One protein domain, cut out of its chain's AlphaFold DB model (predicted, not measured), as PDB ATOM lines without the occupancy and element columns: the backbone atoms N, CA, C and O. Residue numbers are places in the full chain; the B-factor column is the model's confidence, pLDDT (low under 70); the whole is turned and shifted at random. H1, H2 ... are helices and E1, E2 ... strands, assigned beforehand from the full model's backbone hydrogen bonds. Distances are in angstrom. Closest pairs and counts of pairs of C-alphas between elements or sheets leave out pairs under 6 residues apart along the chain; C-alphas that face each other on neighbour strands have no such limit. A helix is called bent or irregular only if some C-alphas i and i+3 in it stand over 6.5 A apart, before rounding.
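What this domain is: This is residues 27 to 181 of the 181 residues of an uncharacterized protein of Cercospora beticola (UniProt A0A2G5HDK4). At one end of an elongated model stands a head of three crossed helices, H1, H3 and H6, with the kinked H4 also packed on H1 and a short strand pair, E1 and E5, beside H3. A two-stranded ribbon, E2 and E4, leads from this head to an arm that holds H2, H5, E3 and the loop of residues 76 to 88. The printed part has 155 residues with six named helices and five named strands, in the order H1 E1 E2 H2 E3 E4 H3 E5 H4 H5 H6; the class is mixed, helices and strands, E1 and E5 being parallel and E2 and E4 antiparallel. The whole is only just loose, close to compact, with a radius of gyration of the C-alphas of 18.2 A, and only just a rod, spanning 57 by 28 by 21 A.

How they stand to each other: H1, residues 31 to 42, and H3, residues 99 to 112, are the hubs, touching three helices each. They touch each other at a steep tilt of 48 degrees, closest at the C-alphas of Ile 39 and Ala 107, 6.1 A apart. H6, residues 165 to 179, touches H1 at a steep tilt of 54 degrees, closest at the C-alphas of Lys 37 and Glu 176, 5.7 A, and H3 at 57 degrees, also steep, closest at those of Ile 106 and Val 169, 6.3 A. H4, residues 127 to 142, touches H1 with residues 134 to 141 alone; the closest C-alphas, of Gln 31 and Gln 137, are 5.0 A apart. H3 and H4 only just touch, with 3 pairs of C-alphas within 8 A, and only at their ends; the closest C-alphas, of Trp 99 and Trp 141, are 5.6 A apart. E1, residues 45 to 48, is the parallel neighbour of E5, residues 122 to 125, with N 47 and O 123 within hydrogen-bond range at 2.8 A. The closest C-alphas of E1 and H3, of Ala 45 and Ala 107, are 5.6 A apart. E2, residues 54 to 59, is the antiparallel neighbour of E4, residues 95 to 98, with N 57 and O 95 within range at 2.8 A. In the arm, H2, residues 60 to 75, touches H5, residues 150 to 156, at a steep tilt of 45 degrees, closest at the C-alphas of Ala 69 and Leu 156, 6.4 A. E3, residues 89 to 91, pairs with no named strand; its closest C-alpha to H5 is that of Phe 90, 5.5 A from Ala 152's. Each O i to N i+4 pair is within hydrogen-bond range in H1, H3 and H5, against 11 of 12 in H2, 8 of 12 in H4 and 9 of 11 in H6.

Where its parts are: H1 begins at C-alpha 31, (-35.332, -27.031, -21.142), and measures 16.2 A from first to last C-alpha; E2 measures 16.5 A, H2 22.5 A and H3 19.8 A. H2 ends at C-alpha 75, (-40.743, -60.504, -23.587). H4 is irregular, with C-alphas 133 and 136 9.2 A apart and a kink of 142 degrees near residue 134. H6, 20.1 A, is irregular too, with C-alphas 167 and 170 7.1 A apart; it ends at C-alpha 179, (-26.026, -26.414, -8.693).

The domain as a whole: The two C-alphas farthest apart, of Lys 77 and Glu 119, are 58.8 A apart. The printed part has no cut and ends at residue 181, the chain's last. The link from H2 to E3, 13 residues, is long. The mean pLDDT of the printed part is 94.7, and no printed residue is under 70.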
ATOM      1  N   GLY A  27     -30.011 -37.119 -13.350       84.50
ATOM      2  CA  GLY A  27     -31.426 -36.951 -13.012       84.50
ATOM      3  C   GLY A  27     -32.001 -35.600 -13.452       84.50
ATOM      4  O   GLY A  27     -33.185 -35.363 -13.255       84.50
ATOM      5  N   ARG A  28     -31.179 -34.713 -14.035       89.44
ATOM      6  CA  ARG A  28     -31.558 -33.350 -14.431       89.44
ATOM      7  C   ARG A  28     -32.150 -33.320 -15.840       89.44
ATOM      8  O   ARG A  28     -31.537 -33.841 -16.776       89.44
ATOM      9  N   GLY A  29     -33.276 -32.627 -15.995       89.50
ATOM     10  CA  GLY A  29     -33.835 -32.291 -17.302       89.50
ATOM     11  C   GLY A  29     -33.025 -31.221 -18.046       89.50
ATOM     12  O   GLY A  29     -31.916 -30.838 -17.664       89.50
ATOM     13  N   ARG A  30     -33.578 -30.738 -19.162       91.94
ATOM     14  CA  ARG A  30     -32.901 -29.754 -20.020       91.94
ATOM     15  C   ARG A  30     -33.640 -28.420 -20.061       91.94
ATOM     16  O   ARG A  30     -33.195 -27.479 -19.426       91.94
ATOM     17  N   GLN A  31     -34.779 -28.331 -20.739       94.12
ATOM     18  CA  GLN A  31     -35.332 -27.031 -21.142       94.12
ATOM     19  C   GLN A  31     -35.889 -26.195 -19.982       94.12
ATOM     20  O   GLN A  31     -35.503 -25.038 -19.848       94.12
ATOM     21  N   ALA A  32     -36.744 -26.765 -19.120       95.75
ATOM     22  CA  ALA A  32     -37.227 -26.051 -17.929       95.75
ATOM     23  C   ALA A  32     -36.121 -25.803 -16.896       95.75
ATOM     24  O   ALA A  32     -36.162 -24.814 -16.173       95.75
ATOM     25  N   TYR A  33     -35.104 -26.665 -16.860       95.94
ATOM     26  CA  TYR A  33     -33.962 -26.512 -15.965       95.94
ATOM     27  C   TYR A  33     -33.028 -25.388 -16.431       95.94
ATOM     28  O   TYR A  33     -32.629 -24.559 -15.623       95.94
ATOM     29  N   GLU A  34     -32.726 -25.284 -17.732       97.06
ATOM     30  CA  GLU A  34     -32.002 -24.125 -18.275       97.06
ATOM     31  C   GLU A  34     -32.811 -22.829 -18.127       97.06
ATOM     32  O   GLU A  34     -32.225 -21.777 -17.868       97.06
ATOM     33  N   LEU A  35     -34.144 -22.890 -18.233       98.00
ATOM     34  CA  LEU A  35     -35.017 -21.745 -17.969       98.00
ATOM     35  C   LEU A  35     -34.909 -21.292 -16.505       98.00
ATOM     36  O   LEU A  35     -34.639 -20.121 -16.246       98.00
ATOM     37  N   ALA A  36     -35.029 -22.216 -15.548       98.25
ATOM     38  CA  ALA A  36     -34.873 -21.912 -14.127       98.25
ATOM     39  C   ALA A  36     -33.474 -21.387 -13.791       98.25
ATOM     40  O   ALA A  36     -33.345 -20.362 -13.127       98.25
ATOM     41  N   LYS A  37     -32.422 -22.022 -14.312       97.88
ATOM     42  CA  LYS A  37     -31.041 -21.548 -14.176       97.88
ATOM     43  C   LYS A  37     -30.868 -20.127 -14.716       97.88
ATOM     44  O   LYS A  37     -30.263 -19.296 -14.045       97.88
ATOM     45  N   THR A  38     -31.419 -19.837 -15.894       97.50
ATOM     46  CA  THR A  38     -31.379 -18.498 -16.501       97.50
ATOM     47  C   THR A  38     -32.027 -17.473 -15.584       97.50
ATOM     48  O   THR A  38     -31.411 -16.459 -15.267       97.50
ATOM     49  N   ILE A  39     -33.243 -17.756 -15.116       98.31
ATOM     50  CA  ILE A  39     -33.996 -16.878 -14.216       98.31
ATOM     51  C   ILE A  39     -33.203 -16.632 -12.929       98.31
ATOM     52  O   ILE A  39     -33.020 -15.485 -12.531       98.31
ATOM     53  N   LEU A  40     -32.657 -17.685 -12.316       98.31
ATOM     54  CA  LEU A  40     -31.858 -17.587 -11.093       98.31
ATOM     55  C   LEU A  40     -30.575 -16.766 -11.276       98.31
ATOM     56  O   LEU A  40     -30.164 -16.063 -10.358       98.31
ATOM     57  N   GLN A  41     -29.928 -16.851 -12.439       97.00
ATOM     58  CA  GLN A  41     -28.692 -16.115 -12.722       97.00
ATOM     59  C   GLN A  41     -28.935 -14.666 -13.145       97.00
ATOM     60  O   GLN A  41     -28.095 -13.806 -12.887       97.00
ATOM     61  N   LYS A  42     -30.035 -14.401 -13.852       96.25
ATOM     62  CA  LYS A  42     -30.301 -13.103 -14.484       96.25
ATOM     63  C   LYS A  42     -31.298 -12.240 -13.717       96.25
ATOM     64  O   LYS A  42     -31.265 -11.024 -13.868       96.25
ATOM     65  N   GLY A  43     -32.155 -12.846 -12.899       97.12
ATOM     66  CA  GLY A  43     -33.135 -12.144 -12.073       97.12
ATOM     67  C   GLY A  43     -34.355 -11.605 -12.826       97.12
ATOM     68  O   GLY A  43     -35.051 -10.755 -12.284       97.12
ATOM     69  N   TYR A  44     -34.616 -12.075 -14.049       97.62
ATOM     70  CA  TYR A  44     -35.779 -11.698 -14.863       97.62
ATOM     71  C   TYR A  44     -36.452 -12.937 -15.471       97.62
ATOM     72  O   TYR A  44     -35.827 -13.996 -15.568       97.62
ATOM     73  N   ALA A  45     -37.698 -12.797 -15.932       98.19
ATOM     74  CA  ALA A  45     -38.430 -13.838 -16.659       98.19
ATOM     75  C   ALA A  45     -38.205 -13.710 -18.184       98.19
ATOM     76  O   ALA A  45     -38.701 -12.757 -18.790       98.19
ATOM     77  N   PRO A  46     -37.452 -14.611 -18.848       97.69
ATOM     78  CA  PRO A  46     -37.229 -14.530 -20.291       97.69
ATOM     79  C   PRO A  46     -38.494 -14.886 -21.084       97.69
ATOM     80  O   PRO A  46     -39.157 -15.883 -20.795       97.69
ATOM     81  N   ILE A  47     -38.791 -14.117 -22.132       97.88
ATOM     82  CA  ILE A  47     -39.924 -14.326 -23.045       97.88
ATOM     83  C   ILE A  47     -39.433 -14.255 -24.494       97.88
ATOM     84  O   ILE A  47     -38.863 -13.252 -24.913       97.88
ATOM     85  N   ILE A  48     -39.689 -15.290 -25.300       95.94
ATOM     86  CA  ILE A  48     -39.394 -15.264 -26.744       95.94
ATOM     87  C   ILE A  48     -40.676 -14.992 -27.530       95.94
ATOM     88  O   ILE A  48     -41.716 -15.617 -27.307       95.94
ATOM     89  N   GLY A  49     -40.596 -14.059 -28.482       94.38
ATOM     90  CA  GLY A  49     -41.748 -13.629 -29.272       94.38
ATOM     91  C   GLY A  49     -42.834 -13.019 -28.382       94.38
ATOM     92  O   GLY A  49     -42.590 -12.053 -27.664       94.38
ATOM     93  N   GLU A  50     -44.035 -13.590 -28.435       95.19
ATOM     94  CA  GLU A  50     -45.171 -13.188 -27.593       95.19
ATOM     95  C   GLU A  50     -45.359 -14.097 -26.365       95.19
ATOM     96  O   GLU A  50     -46.352 -13.973 -25.655       95.19
ATOM     97  N   GLY A  51     -44.463 -15.067 -26.137       95.62
ATOM     98  CA  GLY A  51     -44.570 -16.015 -25.022       95.62
ATOM     99  C   GLY A  51     -45.698 -17.046 -25.147       95.62
ATOM    100  O   GLY A  51     -45.873 -17.860 -24.251       95.62
ATOM    101  N   ARG A  52     -46.447 -17.061 -26.258       97.25
ATOM    102  CA  ARG A  52     -47.611 -17.945 -26.489       97.25
ATOM    103  C   ARG A  52     -47.255 -19.320 -27.063       97.25
ATOM    104  O   ARG A  52     -48.113 -20.029 -27.572       97.25
ATOM    105  N   ALA A  53     -45.977 -19.671 -27.066       96.31
ATOM    106  CA  ALA A  53     -45.501 -20.939 -27.591       96.31
ATOM    107  C   ALA A  53     -45.949 -22.092 -26.673       96.31
ATOM    108  O   ALA A  53     -45.694 -22.046 -25.472       96.31
ATOM    109  N   HIS A  54     -46.621 -23.109 -27.222       95.06
ATOM    110  CA  HIS A  54     -47.216 -24.211 -26.456       95.06
ATOM    111  C   HIS A  54     -46.511 -25.537 -26.727       95.06
ATOM    112  O   HIS A  54     -46.335 -25.922 -27.892       95.06
ATOM    113  N   TRP A  55     -46.192 -26.262 -25.654       95.44
ATOM    114  CA  TRP A  55     -45.514 -27.552 -25.702       95.44
ATOM    115  C   TRP A  55     -46.228 -28.614 -24.867       95.44
ATOM    116  O   TRP A  55     -46.574 -28.392 -23.704       95.44
ATOM    117  N   ASP A  56     -46.413 -29.786 -25.471       95.00
ATOM    118  CA  ASP A  56     -46.860 -30.978 -24.758       95.00
ATOM    119  C   ASP A  56     -45.693 -31.590 -23.974       95.00
ATOM    120  O   ASP A  56     -44.559 -31.646 -24.455       95.00
ATOM    121  N   ASN A  57     -45.971 -32.027 -22.749       95.25
ATOM    122  CA  ASN A  57     -44.983 -32.491 -21.784       95.25
ATOM    123  C   ASN A  57     -45.390 -33.810 -21.124       95.25
ATOM    124  O   ASN A  57     -46.565 -34.180 -21.090       95.25
ATOM    125  N   VAL A  58     -44.402 -34.529 -20.598       96.06
ATOM    126  CA  VAL A  58     -44.597 -35.765 -19.841       96.06
ATOM    127  C   VAL A  58     -43.571 -35.867 -18.714       96.06
ATOM    128  O   VAL A  58     -42.411 -35.487 -18.887       96.06
ATOM    129  N   HIS A  59     -43.992 -36.391 -17.564       96.25
ATOM    130  CA  HIS A  59     -43.074 -36.728 -16.487       96.25
ATOM    131  C   HIS A  59     -42.205 -37.936 -16.881       96.25
ATOM    132  O   HIS A  59     -42.669 -38.878 -17.525       96.25
ATOM    133  N   VAL A  60     -40.932 -37.945 -16.489       95.19
ATOM    134  CA  VAL A  60     -39.973 -38.997 -16.860       95.19
ATOM    135  C   VAL A  60     -40.408 -40.389 -16.394       95.19
ATOM    136  O   VAL A  60     -40.142 -41.377 -17.078       95.19
ATOM    137  N   HIS A  61     -41.123 -40.487 -15.271       95.06
ATOM    138  CA  HIS A  61     -41.651 -41.769 -14.801       95.06
ATOM    139  C   HIS A  61     -42.821 -42.264 -15.647       95.06
ATOM    140  O   HIS A  61     -42.791 -43.415 -16.075       95.06
ATOM    141  N   ASP A  62     -43.779 -41.399 -15.982       95.88
ATOM    142  CA  ASP A  62     -44.882 -41.755 -16.880       95.88
ATOM    143  C   ASP A  62     -44.365 -42.205 -18.251       95.88
ATOM    144  O   ASP A  62     -44.864 -43.171 -18.825       95.88
ATOM    145  N   LEU A  63     -43.321 -41.542 -18.759       95.44
ATOM    146  CA  LEU A  63     -42.633 -41.972 -19.971       95.44
ATOM    147  C   LEU A  63     -41.994 -43.359 -19.807       95.44
ATOM    148  O   LEU A  63     -42.095 -44.189 -20.710       95.44
ATOM    149  N   SER A  64     -41.345 -43.626 -18.671       94.50
ATOM    150  CA  SER A  64     -40.716 -44.928 -18.417       94.50
ATOM    151  C   SER A  64     -41.718 -46.087 -18.382       94.50
ATOM    152  O   SER A  64     -41.372 -47.175 -18.832       94.50
ATOM    153  N   GLU A  65     -42.968 -45.850 -17.969       95.56
ATOM    154  CA  GLU A  65     -44.034 -46.863 -18.011       95.56
ATOM    155  C   GLU A  65     -44.413 -47.269 -19.446       95.56
ATOM    156  O   GLU A  65     -44.745 -48.427 -19.689       95.56
ATOM    157  N   VAL A  66     -44.318 -46.358 -20.426       95.44
ATOM    158  CA  VAL A  66     -44.510 -46.712 -21.848       95.44
ATOM    159  C   VAL A  66     -43.410 -47.655 -22.319       95.44
ATOM    160  O   VAL A  66     -43.692 -48.658 -22.972       95.44
ATOM    161  N   TYR A  67     -42.155 -47.351 -21.977       95.00
ATOM    162  CA  TYR A  67     -41.033 -48.224 -22.317       95.00
ATOM    163  C   TYR A  67     -41.158 -49.589 -21.643       95.00
ATOM    164  O   TYR A  67     -40.938 -50.598 -22.305       95.00
ATOM    165  N   LEU A  68     -41.551 -49.630 -20.366       95.12
ATOM    166  CA  LEU A  68     -41.802 -50.879 -19.650       95.12
ATOM    167  C   LEU A  68     -42.879 -51.713 -20.357       95.12
ATOM    168  O   LEU A  68     -42.626 -52.866 -20.682       95.12
ATOM    169  N   ALA A  69     -44.018 -51.109 -20.706       95.00
ATOM    170  CA  ALA A  69     -45.101 -51.801 -21.406       95.00
ATOM    171  C   ALA A  69     -44.671 -52.375 -22.771       95.00
ATOM    172  O   ALA A  69     -45.111 -53.462 -23.153       95.00
ATOM    173  N   LEU A  70     -43.808 -51.665 -23.507       94.62
ATOM    174  CA  LEU A  70     -43.238 -52.152 -24.767       94.62
ATOM    175  C   LEU A  70     -42.250 -53.304 -24.538       94.62
ATOM    176  O   LEU A  70     -42.300 -54.304 -25.251       94.62
ATOM    177  N   VAL A  71     -41.373 -53.197 -23.538       94.81
ATOM    178  CA  VAL A  71     -40.426 -54.265 -23.182       94.81
ATOM    179  C   VAL A  71     -41.173 -55.526 -22.753       94.81
ATOM    180  O   VAL A  71     -40.882 -56.603 -23.276       94.81
ATOM    181  N   ASP A  72     -42.169 -55.393 -21.878       95.06
ATOM    182  CA  ASP A  72     -43.009 -56.503 -21.426       95.06
ATOM    183  C   ASP A  72     -43.717 -57.164 -22.615       95.06
ATOM    184  O   ASP A  72     -43.658 -58.384 -22.766       95.06
ATOM    185  N   ALA A  73     -44.280 -56.374 -23.540       93.38
ATOM    186  CA  ALA A  73     -44.870 -56.902 -24.772       93.38
ATOM    187  C   ALA A  73     -43.874 -57.726 -25.608       93.38
ATOM    188  O   ALA A  73     -44.234 -58.771 -26.157       93.38
ATOM    189  N   GLY A  74     -42.621 -57.272 -25.700       92.25
ATOM    190  CA  GLY A  74     -41.554 -57.982 -26.400       92.25
ATOM    191  C   GLY A  74     -41.184 -59.305 -25.723       92.25
ATOM    192  O   GLY A  74     -41.083 -60.335 -26.395       92.25
ATOM    193  N   VAL A  75     -41.042 -59.305 -24.393       94.12
ATOM    194  CA  VAL A  75     -40.743 -60.504 -23.587       94.12
ATOM    195  C   VAL A  75     -41.874 -61.532 -23.678       94.12
ATOM    196  O   VAL A  75     -41.617 -62.724 -23.859       94.12
ATOM    197  N   GLU A  76     -43.123 -61.073 -23.635       94.44
ATOM    198  CA  GLU A  76     -44.334 -61.886 -23.808       94.44
ATOM    199  C   GLU A  76     -44.554 -62.355 -25.256       94.44
ATOM    200  O   GLU A  76     -45.461 -63.145 -25.523       94.44
ATOM    201  N   LYS A  77     -43.726 -61.892 -26.203       90.88
ATOM    202  CA  LYS A  77     -43.838 -62.172 -27.642       90.88
ATOM    203  C   LYS A  77     -45.179 -61.729 -28.240       90.88
ATOM    204  O   LYS A  77     -45.676 -62.349 -29.185       90.88
ATOM    205  N   ARG A  78     -45.752 -60.631 -27.742       90.75
ATOM    206  CA  ARG A  78     -46.909 -59.959 -28.353       90.75
ATOM    207  C   ARG A  78     -46.448 -59.178 -29.580       90.75
ATOM    208  O   ARG A  78     -46.257 -57.976 -29.506       90.75
ATOM    209  N   LEU A  79     -46.201 -59.873 -30.690       87.31
ATOM    210  CA  LEU A  79     -45.578 -59.323 -31.907       87.31
ATOM    211  C   LEU A  79     -46.589 -58.821 -32.956       87.31
ATOM    212  O   LEU A  79     -46.347 -58.930 -34.159       87.31
ATOM    213  N   ASP A  80     -47.748 -58.321 -32.527       90.12
ATOM    214  CA  ASP A  80     -48.763 -57.827 -33.456       90.12
ATOM    215  C   ASP A  80     -48.381 -56.478 -34.088       90.12
ATOM    216  O   ASP A  80     -47.592 -55.694 -33.559       90.12
ATOM    217  N   SER A  81     -48.955 -56.200 -35.256       90.69
ATOM    218  CA  SER A  81     -48.625 -55.004 -36.032       90.69
ATOM    219  C   SER A  81     -49.183 -53.708 -35.451       90.69
ATOM    220  O   SER A  81     -48.876 -52.657 -36.002       90.69
ATOM    221  N   GLU A  82     -49.995 -53.736 -34.385       92.75
ATOM    222  CA  GLU A  82     -50.361 -52.510 -33.666       92.75
ATOM    223  C   GLU A  82     -49.251 -52.068 -32.713       92.75
ATOM    224  O   GLU A  82     -49.105 -50.871 -32.469       92.75
ATOM    225  N   LEU A  83     -48.445 -52.997 -32.207       91.75
ATOM    226  CA  LEU A  83     -47.333 -52.682 -31.315       91.75
ATOM    227  C   LEU A  83     -46.027 -52.380 -32.050       91.75
ATOM    228  O   LEU A  83     -45.259 -51.544 -31.583       91.75
ATOM    229  N   TRP A  84     -45.788 -53.013 -33.200       93.31
ATOM    230  CA  TRP A  84     -44.478 -52.995 -33.860       93.31
ATOM    231  C   TRP A  84     -44.538 -52.567 -35.325       93.31
ATOM    232  O   TRP A  84     -45.589 -52.552 -35.970       93.31
ATOM    233  N   GLY A  85     -43.368 -52.267 -35.883       90.69
ATOM    234  CA  GLY A  85     -43.213 -51.963 -37.298       90.69
ATOM    235  C   GLY A  85     -43.827 -50.611 -37.655       90.69
ATOM    236  O   GLY A  85     -43.681 -49.631 -36.930       90.69
ATOM    237  N   GLU A  86     -44.549 -50.550 -38.774       90.38
ATOM    238  CA  GLU A  86     -45.102 -49.297 -39.313       90.38
ATOM    239  C   GLU A  86     -46.051 -48.558 -38.356       90.38
ATOM    240  O   GLU A  86     -46.183 -47.338 -38.451       90.38
ATOM    241  N   LYS A  87     -46.718 -49.268 -37.436       91.25
ATOM    242  CA  LYS A  87     -47.609 -48.657 -36.434       91.25
ATOM    243  C   LYS A  87     -46.997 -48.589 -35.039       91.25
ATOM    244  O   LYS A  87     -47.656 -48.097 -34.120       91.25
ATOM    245  N   GLY A  88     -45.749 -49.020 -34.890       92.12
ATOM    246  CA  GLY A  88     -45.024 -49.018 -33.627       92.12
ATOM    247  C   GLY A  88     -44.618 -47.627 -33.147       92.12
ATOM    248  O   GLY A  88     -43.648 -47.518 -32.423       92.12
ATOM    249  N   TYR A  89     -45.302 -46.550 -33.536       91.75
ATOM    250  CA  TYR A  89     -45.015 -45.200 -33.057       91.75
ATOM    251  C   TYR A  89     -46.002 -44.791 -31.957       91.75
ATOM    252  O   TYR A  89     -47.227 -44.871 -32.112       91.75
ATOM    253  N   PHE A  90     -45.467 -44.296 -30.844       94.06
ATOM    254  CA  PHE A  90     -46.225 -43.917 -29.658       94.06
ATOM    255  C   PHE A  90     -45.845 -42.509 -29.222       94.06
ATOM    256  O   PHE A  90     -44.784 -42.292 -28.646       94.06
ATOM    257  N   PHE A  91     -46.718 -41.531 -29.469       93.75
ATOM    258  CA  PHE A  91     -46.577 -40.234 -28.811       93.75
ATOM    259  C   PHE A  91     -46.849 -40.384 -27.319       93.75
ATOM    260  O   PHE A  91     -47.808 -41.052 -26.931       93.75
ATOM    261  N   VAL A  92     -46.028 -39.734 -26.500       93.69
ATOM    262  CA  VAL A  92     -46.158 -39.767 -25.044       93.69
ATOM    263  C   VAL A  92     -46.208 -38.339 -24.512       93.69
ATOM    264  O   VAL A  92     -45.238 -37.588 -24.612       93.69
ATOM    265  N   ALA A  93     -47.373 -37.965 -23.990       92.56
ATOM    266  CA  ALA A  93     -47.686 -36.645 -23.458       92.56
ATOM    267  C   ALA A  93     -48.811 -36.773 -22.424       92.56
ATOM    268  O   ALA A  93     -49.774 -37.505 -22.661       92.56
ATOM    269  N   ASN A  94     -48.681 -36.059 -21.307       90.62
ATOM    270  CA  ASN A  94     -49.666 -35.998 -20.222       90.62
ATOM    271  C   ASN A  94     -50.165 -34.560 -19.975       90.62
ATOM    272  O   ASN A  94     -51.323 -34.349 -19.638       90.62
ATOM    273  N   GLY A  95     -49.315 -33.556 -20.189       92.00
ATOM    274  CA  GLY A  95     -49.649 -32.154 -19.949       92.00
ATOM    275  C   GLY A  95     -49.341 -31.262 -21.141       92.00
ATOM    276  O   GLY A  95     -48.688 -31.670 -22.103       92.00
ATOM    277  N   ARG A  96     -49.778 -30.005 -21.046       94.94
ATOM    278  CA  ARG A  96     -49.425 -28.925 -21.970       94.94
ATOM    279  C   ARG A  96     -49.113 -27.674 -21.172       94.94
ATOM    280  O   ARG A  96     -49.897 -27.311 -20.308       94.94
ATOM    281  N   HIS A  97     -48.020 -27.004 -21.513       96.44
ATOM    282  CA  HIS A  97     -47.688 -25.698 -20.953       96.44
ATOM    283  C   HIS A  97     -47.543 -24.655 -22.060       96.44
ATOM    284  O   HIS A  97     -47.306 -24.981 -23.229       96.44
ATOM    285  N   VAL A  98     -47.671 -23.393 -21.664       97.62
ATOM    286  CA  VAL A  98     -47.297 -22.225 -22.461       97.62
ATOM    287  C   VAL A  98     -45.978 -21.699 -21.909       97.62
ATOM    288  O   VAL A  98     -45.850 -21.481 -20.707       97.62
ATOM    289  N   TRP A  99     -44.982 -21.506 -22.771       97.62
ATOM    290  CA  TRP A  99     -43.626 -21.140 -22.356       97.62
ATOM    291  C   TRP A  99     -43.559 -19.825 -21.579       97.62
ATOM    292  O   TRP A  99     -42.836 -19.745 -20.588       97.62
ATOM    293  N   GLY A 100     -44.325 -18.811 -21.991       97.94
ATOM    294  CA  GLY A 100     -44.398 -17.544 -21.268       97.94
ATOM    295  C   GLY A 100     -44.967 -17.708 -19.861       97.94
ATOM    296  O   GLY A 100     -44.423 -17.149 -18.913       97.94
ATOM    297  N   ASP A 101     -46.000 -18.535 -19.705       98.44
ATOM    298  CA  ASP A 101     -46.621 -18.787 -18.401       98.44
ATOM    299  C   ASP A 101     -45.696 -19.603 -17.493       98.44
ATOM    300  O   ASP A 101     -45.542 -19.270 -16.319       98.44
ATOM    301  N   LEU A 102     -44.997 -20.602 -18.044       98.44
ATOM    302  CA  LEU A 102     -43.982 -21.360 -17.313       98.44
ATOM    303  C   LEU A 102     -42.819 -20.461 -16.859       98.44
ATOM    304  O   LEU A 102     -42.381 -20.559 -15.715       98.44
ATOM    305  N   SER A 103     -42.340 -19.565 -17.728       98.50
ATOM    306  CA  SER A 103     -41.278 -18.601 -17.408       98.50
ATOM    307  C   SER A 103     -41.676 -17.679 -16.252       98.50
ATOM    308  O   SER A 103     -40.944 -17.570 -15.265       98.50
ATOM    309  N   ARG A 104     -42.884 -17.099 -16.313       98.50
ATOM    310  CA  ARG A 104     -43.445 -16.278 -15.227       98.50
ATOM    311  C   ARG A 104     -43.609 -17.065 -13.936       98.50
ATOM    312  O   ARG A 104     -43.250 -16.563 -12.878       98.50
ATOM    313  N   LEU A 105     -44.126 -18.292 -14.013       98.62
ATOM    314  CA  LEU A 105     -44.322 -19.147 -12.845       98.62
ATOM    315  C   LEU A 105     -42.989 -19.440 -12.148       98.62
ATOM    316  O   LEU A 105     -42.893 -19.296 -10.930       98.62
ATOM    317  N   ILE A 106     -41.956 -19.812 -12.907       98.69
ATOM    318  CA  ILE A 106     -40.627 -20.087 -12.354       98.69
ATOM    319  C   ILE A 106     -40.034 -18.822 -11.717       98.69
ATOM    320  O   ILE A 106     -39.539 -18.891 -10.594       98.69
ATOM    321  N   ALA A 107     -40.116 -17.668 -12.388       98.62
ATOM    322  CA  ALA A 107     -39.630 -16.402 -11.842       98.62
ATOM    323  C   ALA A 107     -40.373 -16.003 -10.562       98.62
ATOM    324  O   ALA A 107     -39.730 -15.705  -9.554       98.62
ATOM    325  N   GLN A 108     -41.703 -16.110 -10.550       98.69
ATOM    326  CA  GLN A 108     -42.505 -15.833  -9.363       98.69
ATOM    327  C   GLN A 108     -42.099 -16.730  -8.193       98.69
ATOM    328  O   GLN A 108     -41.819 -16.232  -7.107       98.69
ATOM    329  N   LYS A 109     -41.988 -18.046  -8.408       98.44
ATOM    330  CA  LYS A 109     -41.596 -18.989  -7.350       98.44
ATOM    331  C   LYS A 109     -40.161 -18.771  -6.864       98.44
ATOM    332  O   LYS A 109     -39.905 -18.892  -5.669       98.44
ATOM    333  N   ALA A 110     -39.233 -18.421  -7.754       98.44
ATOM    334  CA  ALA A 110     -37.863 -18.079  -7.373       98.44
ATOM    335  C   ALA A 110     -37.808 -16.776  -6.557       98.44
ATOM    336  O   ALA A 110     -37.010 -16.661  -5.626       98.44
ATOM    337  N   SER A 111     -38.667 -15.810  -6.885       98.44
ATOM    338  CA  SER A 111     -38.805 -14.551  -6.156       98.44
ATOM    339  C   SER A 111     -39.413 -14.765  -4.767       98.44
ATOM    340  O   SER A 111     -38.863 -14.292  -3.772       98.44
ATOM    341  N   ASP A 112     -40.474 -15.575  -4.674       98.12
ATOM    342  CA  ASP A 112     -41.107 -15.976  -3.410       98.12
ATOM    343  C   ASP A 112     -40.106 -16.677  -2.473       98.12
ATOM    344  O   ASP A 112     -40.115 -16.452  -1.262       98.12
ATOM    345  N   ALA A 113     -39.206 -17.490  -3.038       97.31
ATOM    346  CA  ALA A 113     -38.121 -18.158  -2.318       97.31
ATOM    347  C   ALA A 113     -36.938 -17.230  -1.963       97.31
ATOM    348  O   ALA A 113     -35.994 -17.656  -1.296       97.31
ATOM    349  N   GLY A 114     -36.961 -15.965  -2.398       97.69
ATOM    350  CA  GLY A 114     -35.908 -14.980  -2.146       97.69
ATOM    351  C   GLY A 114     -34.633 -15.193  -2.967       97.69
ATOM    352  O   GLY A 114     -33.576 -14.687  -2.594       97.69
ATOM    353  N   TYR A 115     -34.699 -15.954  -4.063       98.00
ATOM    354  CA  TYR A 115     -33.541 -16.231  -4.920       98.00
ATOM    355  C   TYR A 115     -33.316 -15.172  -5.999       98.00
ATOM    356  O   TYR A 115     -32.194 -15.052  -6.491       98.00
ATOM    357  N   ILE A 116     -34.352 -14.405  -6.341       98.12
ATOM    358  CA  ILE A 116     -34.294 -13.251  -7.246       98.12
ATOM    359  C   ILE A 116     -35.057 -12.061  -6.624       98.12
ATOM    360  O   ILE A 116     -35.768 -12.257  -5.633       98.12
ATOM    361  N   PRO A 117     -34.930 -10.827  -7.155       97.25
ATOM    362  CA  PRO A 117     -35.675  -9.670  -6.655       97.25
ATOM    363  C   PRO A 117     -37.199  -9.865  -6.662       97.25
ATOM    364  O   PRO A 117     -37.744 -10.598  -7.488       97.25
ATOM    365  N   LYS A 118     -37.898  -9.168  -5.754       94.94
ATOM    366  CA  LYS A 118     -39.374  -9.156  -5.693       94.94
ATOM    367  C   LYS A 118     -40.025  -8.487  -6.900       94.94
ATOM    368  O   LYS A 118     -41.083  -8.917  -7.335       94.94
ATOM    369  N   GLU A 119     -39.374  -7.462  -7.435       94.81
ATOM    370  CA  GLU A 119     -39.816  -6.704  -8.607       94.81
ATOM    371  C   GLU A 119     -39.026  -7.162  -9.837       94.81
ATOM    372  O   GLU A 119     -38.262  -6.402 -10.429       94.81
ATOM    373  N   PHE A 120     -39.109  -8.455 -10.157       97.00
ATOM    374  CA  PHE A 120     -38.534  -8.960 -11.400       97.00
ATOM    375  C   PHE A 120     -39.406  -8.534 -12.586       97.00
ATOM    376  O   PHE A 120     -40.628  -8.443 -12.476       97.00
ATOM    377  N   GLU A 121     -38.771  -8.327 -13.735       97.31
ATOM    378  CA  GLU A 121     -39.444  -7.939 -14.974       97.31
ATOM    379  C   GLU A 121     -39.448  -9.092 -15.985       97.31
ATOM    380  O   GLU A 121     -38.636 -10.024 -15.916       97.31
ATOM    381  N   GLU A 122     -40.348  -9.019 -16.964       97.56
ATOM    382  CA  GLU A 122     -40.265  -9.843 -18.171       97.56
ATOM    383  C   GLU A 122     -39.265  -9.226 -19.153       97.56
ATOM    384  O   GLU A 122     -39.364  -8.049 -19.504       97.56
ATOM    385  N   GLN A 123     -38.334 -10.029 -19.667       97.12
ATOM    386  CA  GLN A 123     -37.389  -9.585 -20.690       97.12
ATOM    387  C   GLN A 123     -37.606 -10.346 -21.992       97.12
ATOM    388  O   GLN A 123     -37.549 -11.577 -22.037       97.12
ATOM    389  N   LYS A 124     -37.804  -9.599 -23.082       97.12
ATOM    390  CA  LYS A 124     -37.857 -10.188 -24.419       97.12
ATOM    391  C   LYS A 124     -36.471 -10.660 -24.843       97.12
ATOM    392  O   LYS A 124     -35.509  -9.907 -24.730       97.12
ATOM    393  N   LEU A 125     -36.405 -11.874 -25.376       95.31
ATOM    394  CA  LEU A 125     -35.219 -12.428 -26.015       95.31
ATOM    395  C   LEU A 125     -35.467 -12.595 -27.515       95.31
ATOM    396  O   LEU A 125     -36.478 -13.168 -27.945       95.31
ATOM    397  N   SER A 126     -34.529 -12.103 -28.318       94.75
ATOM    398  CA  SER A 126     -34.417 -12.464 -29.727       94.75
ATOM    399  C   SER A 126     -33.955 -13.917 -29.882       94.75
ATOM    400  O   SER A 126     -33.507 -14.563 -28.933       94.75
ATOM    401  N   LYS A 127     -34.067 -14.460 -31.101       90.69
ATOM    402  CA  LYS A 127     -33.605 -15.825 -31.397       90.69
ATOM    403  C   LYS A 127     -32.099 -15.980 -31.189       90.69
ATOM    404  O   LYS A 127     -31.682 -17.007 -30.668       90.69
ATOM    405  N   ASP A 128     -31.327 -14.965 -31.567       93.88
ATOM    406  CA  ASP A 128     -29.868 -14.986 -31.462       93.88
ATOM    407  C   ASP A 128     -29.441 -14.895 -29.993       93.88
ATOM    408  O   ASP A 128     -28.648 -15.708 -29.534       93.88
ATOM    409  N   GLU A 129     -30.059 -14.003 -29.208       94.00
ATOM    410  CA  GLU A 129     -29.821 -13.939 -27.757       94.00
ATOM    411  C   GLU A 129     -30.201 -15.243 -27.053       94.00
ATOM    412  O   GLU A 129     -29.488 -15.687 -26.158       94.00
ATOM    413  N   ALA A 130     -31.309 -15.877 -27.453       93.06
ATOM    414  CA  ALA A 130     -31.704 -17.169 -26.909       93.06
ATOM    415  C   ALA A 130     -30.679 -18.260 -27.251       93.06
ATOM    416  O   ALA A 130     -30.309 -19.046 -26.383       93.06
ATOM    417  N   TRP A 131     -30.191 -18.296 -28.492       93.38
ATOM    418  CA  TRP A 131     -29.170 -19.253 -28.911       93.38
ATOM    419  C   TRP A 131     -27.874 -19.094 -28.111       93.38
ATOM    420  O   TRP A 131     -27.387 -20.065 -27.546       93.38
ATOM    421  N   GLU A 132     -27.367 -17.871 -27.973       93.81
ATOM    422  CA  GLU A 132     -26.154 -17.602 -27.188       93.81
ATOM    423  C   GLU A 132     -26.333 -17.897 -25.687       93.81
ATOM    424  O   GLU A 132     -25.368 -18.169 -24.973       93.81
ATOM    425  N   LEU A 133     -27.570 -17.850 -25.185       92.25
ATOM    426  CA  LEU A 133     -27.872 -18.056 -23.772       92.25
ATOM    427  C   LEU A 133     -27.861 -19.533 -23.356       92.25
ATOM    428  O   LEU A 133     -27.314 -19.862 -22.301       92.25
ATOM    429  N   ALA A 134     -28.512 -20.408 -24.129       91.25
ATOM    430  CA  ALA A 134     -28.606 -21.839 -23.813       91.25
ATOM    431  C   ALA A 134     -28.860 -22.723 -25.051       91.25
ATOM    432  O   ALA A 134     -29.595 -23.718 -24.978       91.25
ATOM    433  N   ASP A 135     -28.290 -22.356 -26.197       93.75
ATOM    434  CA  ASP A 135     -28.411 -23.056 -27.475       93.75
ATOM    435  C   ASP A 135     -29.885 -23.338 -27.844       93.75
ATOM    436  O   ASP A 135     -30.801 -22.530 -27.651       93.75
ATOM    437  N   PHE A 136     -30.147 -24.550 -28.337       91.81
ATOM    438  CA  PHE A 136     -31.485 -25.030 -28.645       91.81
ATOM    439  C   PHE A 136     -32.432 -25.031 -27.432       91.81
ATOM    440  O   PHE A 136     -33.644 -24.938 -27.622       91.81
ATOM    441  N   GLN A 137     -31.923 -25.124 -26.195       92.38
ATOM    442  CA  GLN A 137     -32.787 -25.146 -25.009       92.38
ATOM    443  C   GLN A 137     -33.536 -23.825 -24.881       92.38
ATOM    444  O   GLN A 137     -34.761 -23.833 -24.805       92.38
ATOM    445  N   ALA A 138     -32.823 -22.704 -24.956       93.44
ATOM    446  CA  ALA A 138     -33.442 -21.388 -24.913       93.44
ATOM    447  C   ALA A 138     -34.219 -21.077 -26.194       93.44
ATOM    448  O   ALA A 138     -35.359 -20.623 -26.114       93.44
ATOM    449  N   LEU A 139     -33.684 -21.414 -27.374       94.31
ATOM    450  CA  LEU A 139     -34.414 -21.221 -28.634       94.31
ATOM    451  C   LEU A 139     -35.786 -21.922 -28.623       94.31
ATOM    452  O   LEU A 139     -36.765 -21.395 -29.158       94.31
ATOM    453  N   SER A 140     -35.874 -23.098 -27.991       93.81
ATOM    454  CA  SER A 140     -37.106 -23.883 -27.924       93.81
ATOM    455  C   SER A 140     -38.249 -23.210 -27.158       93.81
ATOM    456  O   SER A 140     -39.406 -23.519 -27.448       93.81
ATOM    457  N   TRP A 141     -37.964 -22.236 -26.283       95.88
ATOM    458  CA  TRP A 141     -38.987 -21.483 -25.542       95.88
ATOM    459  C   TRP A 141     -39.880 -20.624 -26.453       95.88
ATOM    460  O   TRP A 141     -40.950 -20.175 -26.049       95.88
ATOM    461  N   GLY A 142     -39.457 -20.395 -27.701       94.56
ATOM    462  CA  GLY A 142     -40.244 -19.708 -28.727       94.56
ATOM    463  C   GLY A 142     -40.937 -20.628 -29.738       94.56
ATOM    464  O   GLY A 142     -41.549 -20.126 -30.681       94.56
ATOM    465  N   LEU A 143     -40.820 -21.953 -29.608       93.94
ATOM    466  CA  LEU A 143     -41.301 -22.921 -30.604       93.94
ATOM    467  C   LEU A 143     -42.576 -23.630 -30.146       93.94
ATOM    468  O   LEU A 143     -42.845 -23.730 -28.959       93.94
ATOM    469  N   ASN A 144     -43.337 -24.210 -31.075       93.94
ATOM    470  CA  ASN A 144     -44.524 -25.015 -30.762       93.94
ATOM    471  C   ASN A 144     -44.264 -26.499 -31.027       93.94
ATOM    472  O   ASN A 144     -43.663 -26.845 -32.044       93.94
ATOM    473  N   SER A 145     -44.740 -27.370 -30.139       91.06
ATOM    474  CA  SER A 145     -44.582 -28.818 -30.278       91.06
ATOM    475  C   SER A 145     -45.733 -29.540 -29.594       91.06
ATOM    476  O   SER A 145     -45.869 -29.499 -28.374       91.06
ATOM    477  N   GLN A 146     -46.589 -30.179 -30.387       88.94
ATOM    478  CA  GLN A 146     -47.805 -30.821 -29.897       88.94
ATOM    479  C   GLN A 146     -47.909 -32.257 -30.415       88.94
ATOM    480  O   GLN A 146     -47.519 -32.554 -31.546       88.94
ATOM    481  N   GLY A 147     -48.427 -33.151 -29.581       86.00
ATOM    482  CA  GLY A 147     -48.627 -34.563 -29.862       86.00
ATOM    483  C   GLY A 147     -49.617 -35.169 -28.874       86.00
ATOM    484  O   GLY A 147     -49.578 -34.889 -27.682       86.00
ATOM    485  N   LYS A 148     -50.519 -36.019 -29.370       87.50
ATOM    486  CA  LYS A 148     -51.517 -36.693 -28.536       87.50
ATOM    487  C   LYS A 148     -51.125 -38.142 -28.303       87.50
ATOM    488  O   LYS A 148     -50.903 -38.876 -29.264       87.50
ATOM    489  N   ALA A 149     -51.146 -38.578 -27.050       91.31
ATOM    490  CA  ALA A 149     -50.799 -39.941 -26.653       91.31
ATOM    491  C   ALA A 149     -51.915 -40.978 -26.898       91.31
ATOM    492  O   ALA A 149     -52.114 -41.907 -26.117       91.31
ATOM    493  N   GLU A 150     -52.665 -40.837 -27.996       92.31
ATOM    494  CA  GLU A 150     -53.842 -41.672 -28.263       92.31
ATOM    495  C   GLU A 150     -53.487 -43.151 -28.418       92.31
ATOM    496  O   GLU A 150     -54.194 -44.010 -27.894       92.31
ATOM    497  N   ARG A 151     -52.392 -43.460 -29.125       94.12
ATOM    498  CA  ARG A 151     -51.953 -44.847 -29.328       94.12
ATOM    499  C   ARG A 151     -51.399 -45.460 -28.048       94.12
ATOM    500  O   ARG A 151     -51.726 -46.604 -27.762       94.12
ATOM    501  N   ALA A 152     -50.630 -44.703 -27.262       92.94
ATOM    502  CA  ALA A 152     -50.117 -45.189 -25.982       92.94
ATOM    503  C   ALA A 152     -51.277 -45.605 -25.063       92.94
ATOM    504  O   ALA A 152     -51.282 -46.711 -24.532       92.94
ATOM    505  N   SER A 153     -52.326 -44.783 -24.972       92.44
ATOM    506  CA  SER A 153     -53.512 -45.132 -24.186       92.44
ATOM    507  C   SER A 153     -54.289 -46.324 -24.766       92.44
ATOM    508  O   SER A 153     -54.591 -47.270 -24.045       92.44
ATOM    509  N   LYS A 154     -54.583 -46.323 -26.075       94.06
ATOM    510  CA  LYS A 154     -55.442 -47.346 -26.706       94.06
ATOM    511  C   LYS A 154     -54.781 -48.719 -26.848       94.06
ATOM    512  O   LYS A 154     -55.470 -49.724 -26.734       94.06
ATOM    513  N   VAL A 155     -53.485 -48.762 -27.154       94.19
ATOM    514  CA  VAL A 155     -52.775 -49.999 -27.519       94.19
ATOM    515  C   VAL A 155     -51.977 -50.556 -26.338       94.19
ATOM    516  O   VAL A 155     -51.951 -51.767 -26.140       94.19
ATOM    517  N   LEU A 156     -51.361 -49.689 -25.525       92.81
ATOM    518  CA  LEU A 156     -50.570 -50.109 -24.358       92.81
ATOM    519  C   LEU A 156     -51.362 -50.051 -23.046       92.81
ATOM    520  O   LEU A 156     -50.846 -50.463 -22.013       92.81
ATOM    521  N   GLY A 157     -52.589 -49.517 -23.057       92.94
ATOM    522  CA  GLY A 157     -53.344 -49.262 -21.826       92.94
ATOM    523  C   GLY A 157     -52.686 -48.205 -20.935       92.94
ATOM    524  O   GLY A 157     -52.984 -48.135 -19.743       92.94
ATOM    525  N   TRP A 158     -51.772 -47.401 -21.490       94.69
ATOM    526  CA  TRP A 158     -50.987 -46.443 -20.725       94.69
ATOM    527  C   TRP A 158     -51.870 -45.327 -20.166       94.69
ATOM    528  O   TRP A 158     -52.686 -44.732 -20.880       94.69
ATOM    529  N   GLN A 159     -51.674 -45.039 -18.881       93.38
ATOM    530  CA  GLN A 159     -52.303 -43.934 -18.174       93.38
ATOM    531  C   GLN A 159     -51.240 -43.242 -17.317       93.38
ATOM    532  O   GLN A 159     -50.651 -43.906 -16.458       93.38
ATOM    533  N   PRO A 160     -50.984 -41.946 -17.544       92.12
ATOM    534  CA  PRO A 160     -50.048 -41.188 -16.731       92.12
ATOM    535  C   PRO A 160     -50.608 -40.950 -15.322       92.12
ATOM    536  O   PRO A 160     -51.823 -40.832 -15.139       92.12
ATOM    537  N   LYS A 161     -49.725 -40.915 -14.326       94.69
ATOM    538  CA  LYS A 161     -50.068 -40.858 -12.893       94.69
ATOM    539  C   LYS A 161     -49.320 -39.763 -12.138       94.69
ATOM    540  O   LYS A 161     -49.685 -39.474 -11.002       94.69
ATOM    541  N   GLU A 162     -48.267 -39.214 -12.728       95.38
ATOM    542  CA  GLU A 162     -47.414 -38.232 -12.066       95.38
ATOM    543  C   GLU A 162     -48.045 -36.832 -12.088       95.38
ATOM    544  O   GLU A 162     -48.951 -36.545 -12.879       95.38
ATOM    545  N   GLY A 163     -47.565 -35.973 -11.181       93.81
ATOM    546  CA  GLY A 163     -48.000 -34.578 -11.053       93.81
ATOM    547  C   GLY A 163     -47.651 -33.732 -12.276       93.81
ATOM    548  O   GLY A 163     -46.949 -34.190 -13.177       93.81
ATOM    549  N   SER A 164     -48.150 -32.496 -12.321       95.88
ATOM    550  CA  SER A 164     -47.938 -31.629 -13.480       95.88
ATOM    551  C   SER A 164     -46.531 -31.013 -13.505       95.88
ATOM    552  O   SER A 164     -45.779 -31.057 -12.530       95.88
ATOM    553  N   LEU A 165     -46.165 -30.389 -14.629       96.56
ATOM    554  CA  LEU A 165     -44.909 -29.640 -14.723       96.56
ATOM    555  C   LEU A 165     -44.871 -28.482 -13.717       96.56
ATOM    556  O   LEU A 165     -43.827 -28.194 -13.140       96.56
ATOM    557  N   GLU A 166     -46.003 -27.817 -13.519       96.50
ATOM    558  CA  GLU A 166     -46.164 -26.705 -12.587       96.50
ATOM    559  C   GLU A 166     -45.935 -27.144 -11.134       96.50
ATOM    560  O   GLU A 166     -45.292 -26.409 -10.381       96.50
ATOM    561  N   ASP A 167     -46.386 -28.347 -10.764       96.06
ATOM    562  CA  ASP A 167     -46.142 -28.934  -9.440       96.06
ATOM    563  C   ASP A 167     -44.648 -29.232  -9.209       96.06
ATOM    564  O   ASP A 167     -44.156 -29.128  -8.083       96.06
ATOM    565  N   GLU A 168     -43.902 -29.535 -10.277       96.12
ATOM    566  CA  GLU A 168     -42.464 -29.836 -10.234       96.12
ATOM    567  C   GLU A 168     -41.585 -28.565 -10.183       96.12
ATOM    568  O   GLU A 168     -40.414 -28.623  -9.800       96.12
ATOM    569  N   VAL A 169     -42.124 -27.384 -10.525       97.69
ATOM    570  CA  VAL A 169     -41.361 -26.116 -10.590       97.69
ATOM    571  C   VAL A 169     -40.572 -25.802  -9.311       97.69
ATOM    572  O   VAL A 169     -39.383 -25.487  -9.431       97.69
ATOM    573  N   PRO A 170     -41.142 -25.887  -8.089       97.00
ATOM    574  CA  PRO A 170     -40.381 -25.638  -6.866       97.00
ATOM    575  C   PRO A 170     -39.172 -26.568  -6.726       97.00
ATOM    576  O   PRO A 170     -38.105 -26.134  -6.291       97.00
ATOM    577  N   HIS A 171     -39.315 -27.830  -7.141       95.81
ATOM    578  CA  HIS A 171     -38.226 -28.798  -7.111       95.81
ATOM    579  C   HIS A 171     -37.130 -28.450  -8.126       95.81
ATOM    580  O   HIS A 171     -35.949 -28.452  -7.775       95.81
ATOM    581  N   ILE A 172     -37.510 -28.077  -9.353       97.38
ATOM    582  CA  ILE A 172     -36.579 -27.634 -10.405       97.38
ATOM    583  C   ILE A 172     -35.753 -26.434  -9.925       97.38
ATOM    584  O   ILE A 172     -34.529 -26.435 -10.060       97.38
ATOM    585  N   ILE A 173     -36.407 -25.423  -9.343       97.81
ATOM    586  CA  ILE A 173     -35.741 -24.215  -8.830       97.81
ATOM    587  C   ILE A 173     -34.713 -24.582  -7.763       97.81
ATOM    588  O   ILE A 173     -33.571 -24.134  -7.829       97.81
ATOM    589  N   GLU A 174     -35.106 -25.409  -6.799       96.50
ATOM    590  CA  GLU A 174     -34.239 -25.824  -5.702       96.50
ATOM    591  C   GLU A 174     -33.026 -26.626  -6.203       96.50
ATOM    592  O   GLU A 174     -31.893 -26.387  -5.778       96.50
ATOM    593  N   GLN A 175     -33.231 -27.540  -7.156       94.75
ATOM    594  CA  GLN A 175     -32.134 -28.281  -7.776       94.75
ATOM    595  C   GLN A 175     -31.152 -27.353  -8.494       94.75
ATOM    596  O   GLN A 175     -29.941 -27.458  -8.280       94.75
ATOM    597  N   GLU A 176     -31.645 -26.427  -9.316       96.62
ATOM    598  CA  GLU A 176     -30.775 -25.500 -10.041       96.62
ATOM    599  C   GLU A 176     -30.081 -24.518  -9.097       96.62
ATOM    600  O   GLU A 176     -28.903 -24.215  -9.291       96.62
ATOM    601  N   LYS A 177     -30.752 -24.091  -8.022       96.56
ATOM    602  CA  LYS A 177     -30.143 -23.234  -7.007       96.56
ATOM    603  C   LYS A 177     -28.943 -23.909  -6.348       96.56
ATOM    604  O   LYS A 177     -27.892 -23.276  -6.259       96.56
ATOM    605  N   ARG A 178     -29.060 -25.181  -5.950       94.94
ATOM    606  CA  ARG A 178     -27.937 -25.950  -5.379       94.94
ATOM    607  C   ARG A 178     -26.780 -26.124  -6.355       94.94
ATOM    608  O   ARG A 178     -25.636 -26.160  -5.931       94.94
ATOM    609  N   ARG A 179     -27.061 -26.250  -7.656       93.25
ATOM    610  CA  ARG A 179     -26.026 -26.414  -8.693       93.25
ATOM    611  C   ARG A 179     -25.261 -25.129  -9.010       93.25
ATOM    612  O   ARG A 179     -24.205 -25.209  -9.626       93.25
ATOM    613  N   LEU A 180     -25.823 -23.970  -8.670       93.56
ATOM    614  CA  LEU A 180     -25.221 -22.653  -8.897       93.56
ATOM    615  C   LEU A 180     -24.365 -22.158  -7.717       93.56
ATOM    616  O   LEU A 180     -23.806 -21.066  -7.809       93.56
ATOM    617  N   GLN A 181     -24.304 -22.919  -6.621       82.88
ATOM    618  CA  GLN A 181     -23.457 -22.662  -5.450       82.88
ATOM    619  C   GLN A 181     -22.141 -23.429  -5.563       82.88
ATOM    620  O   GLN A 181     -21.120 -22.862  -5.118       82.88
TER     621      GLN A 181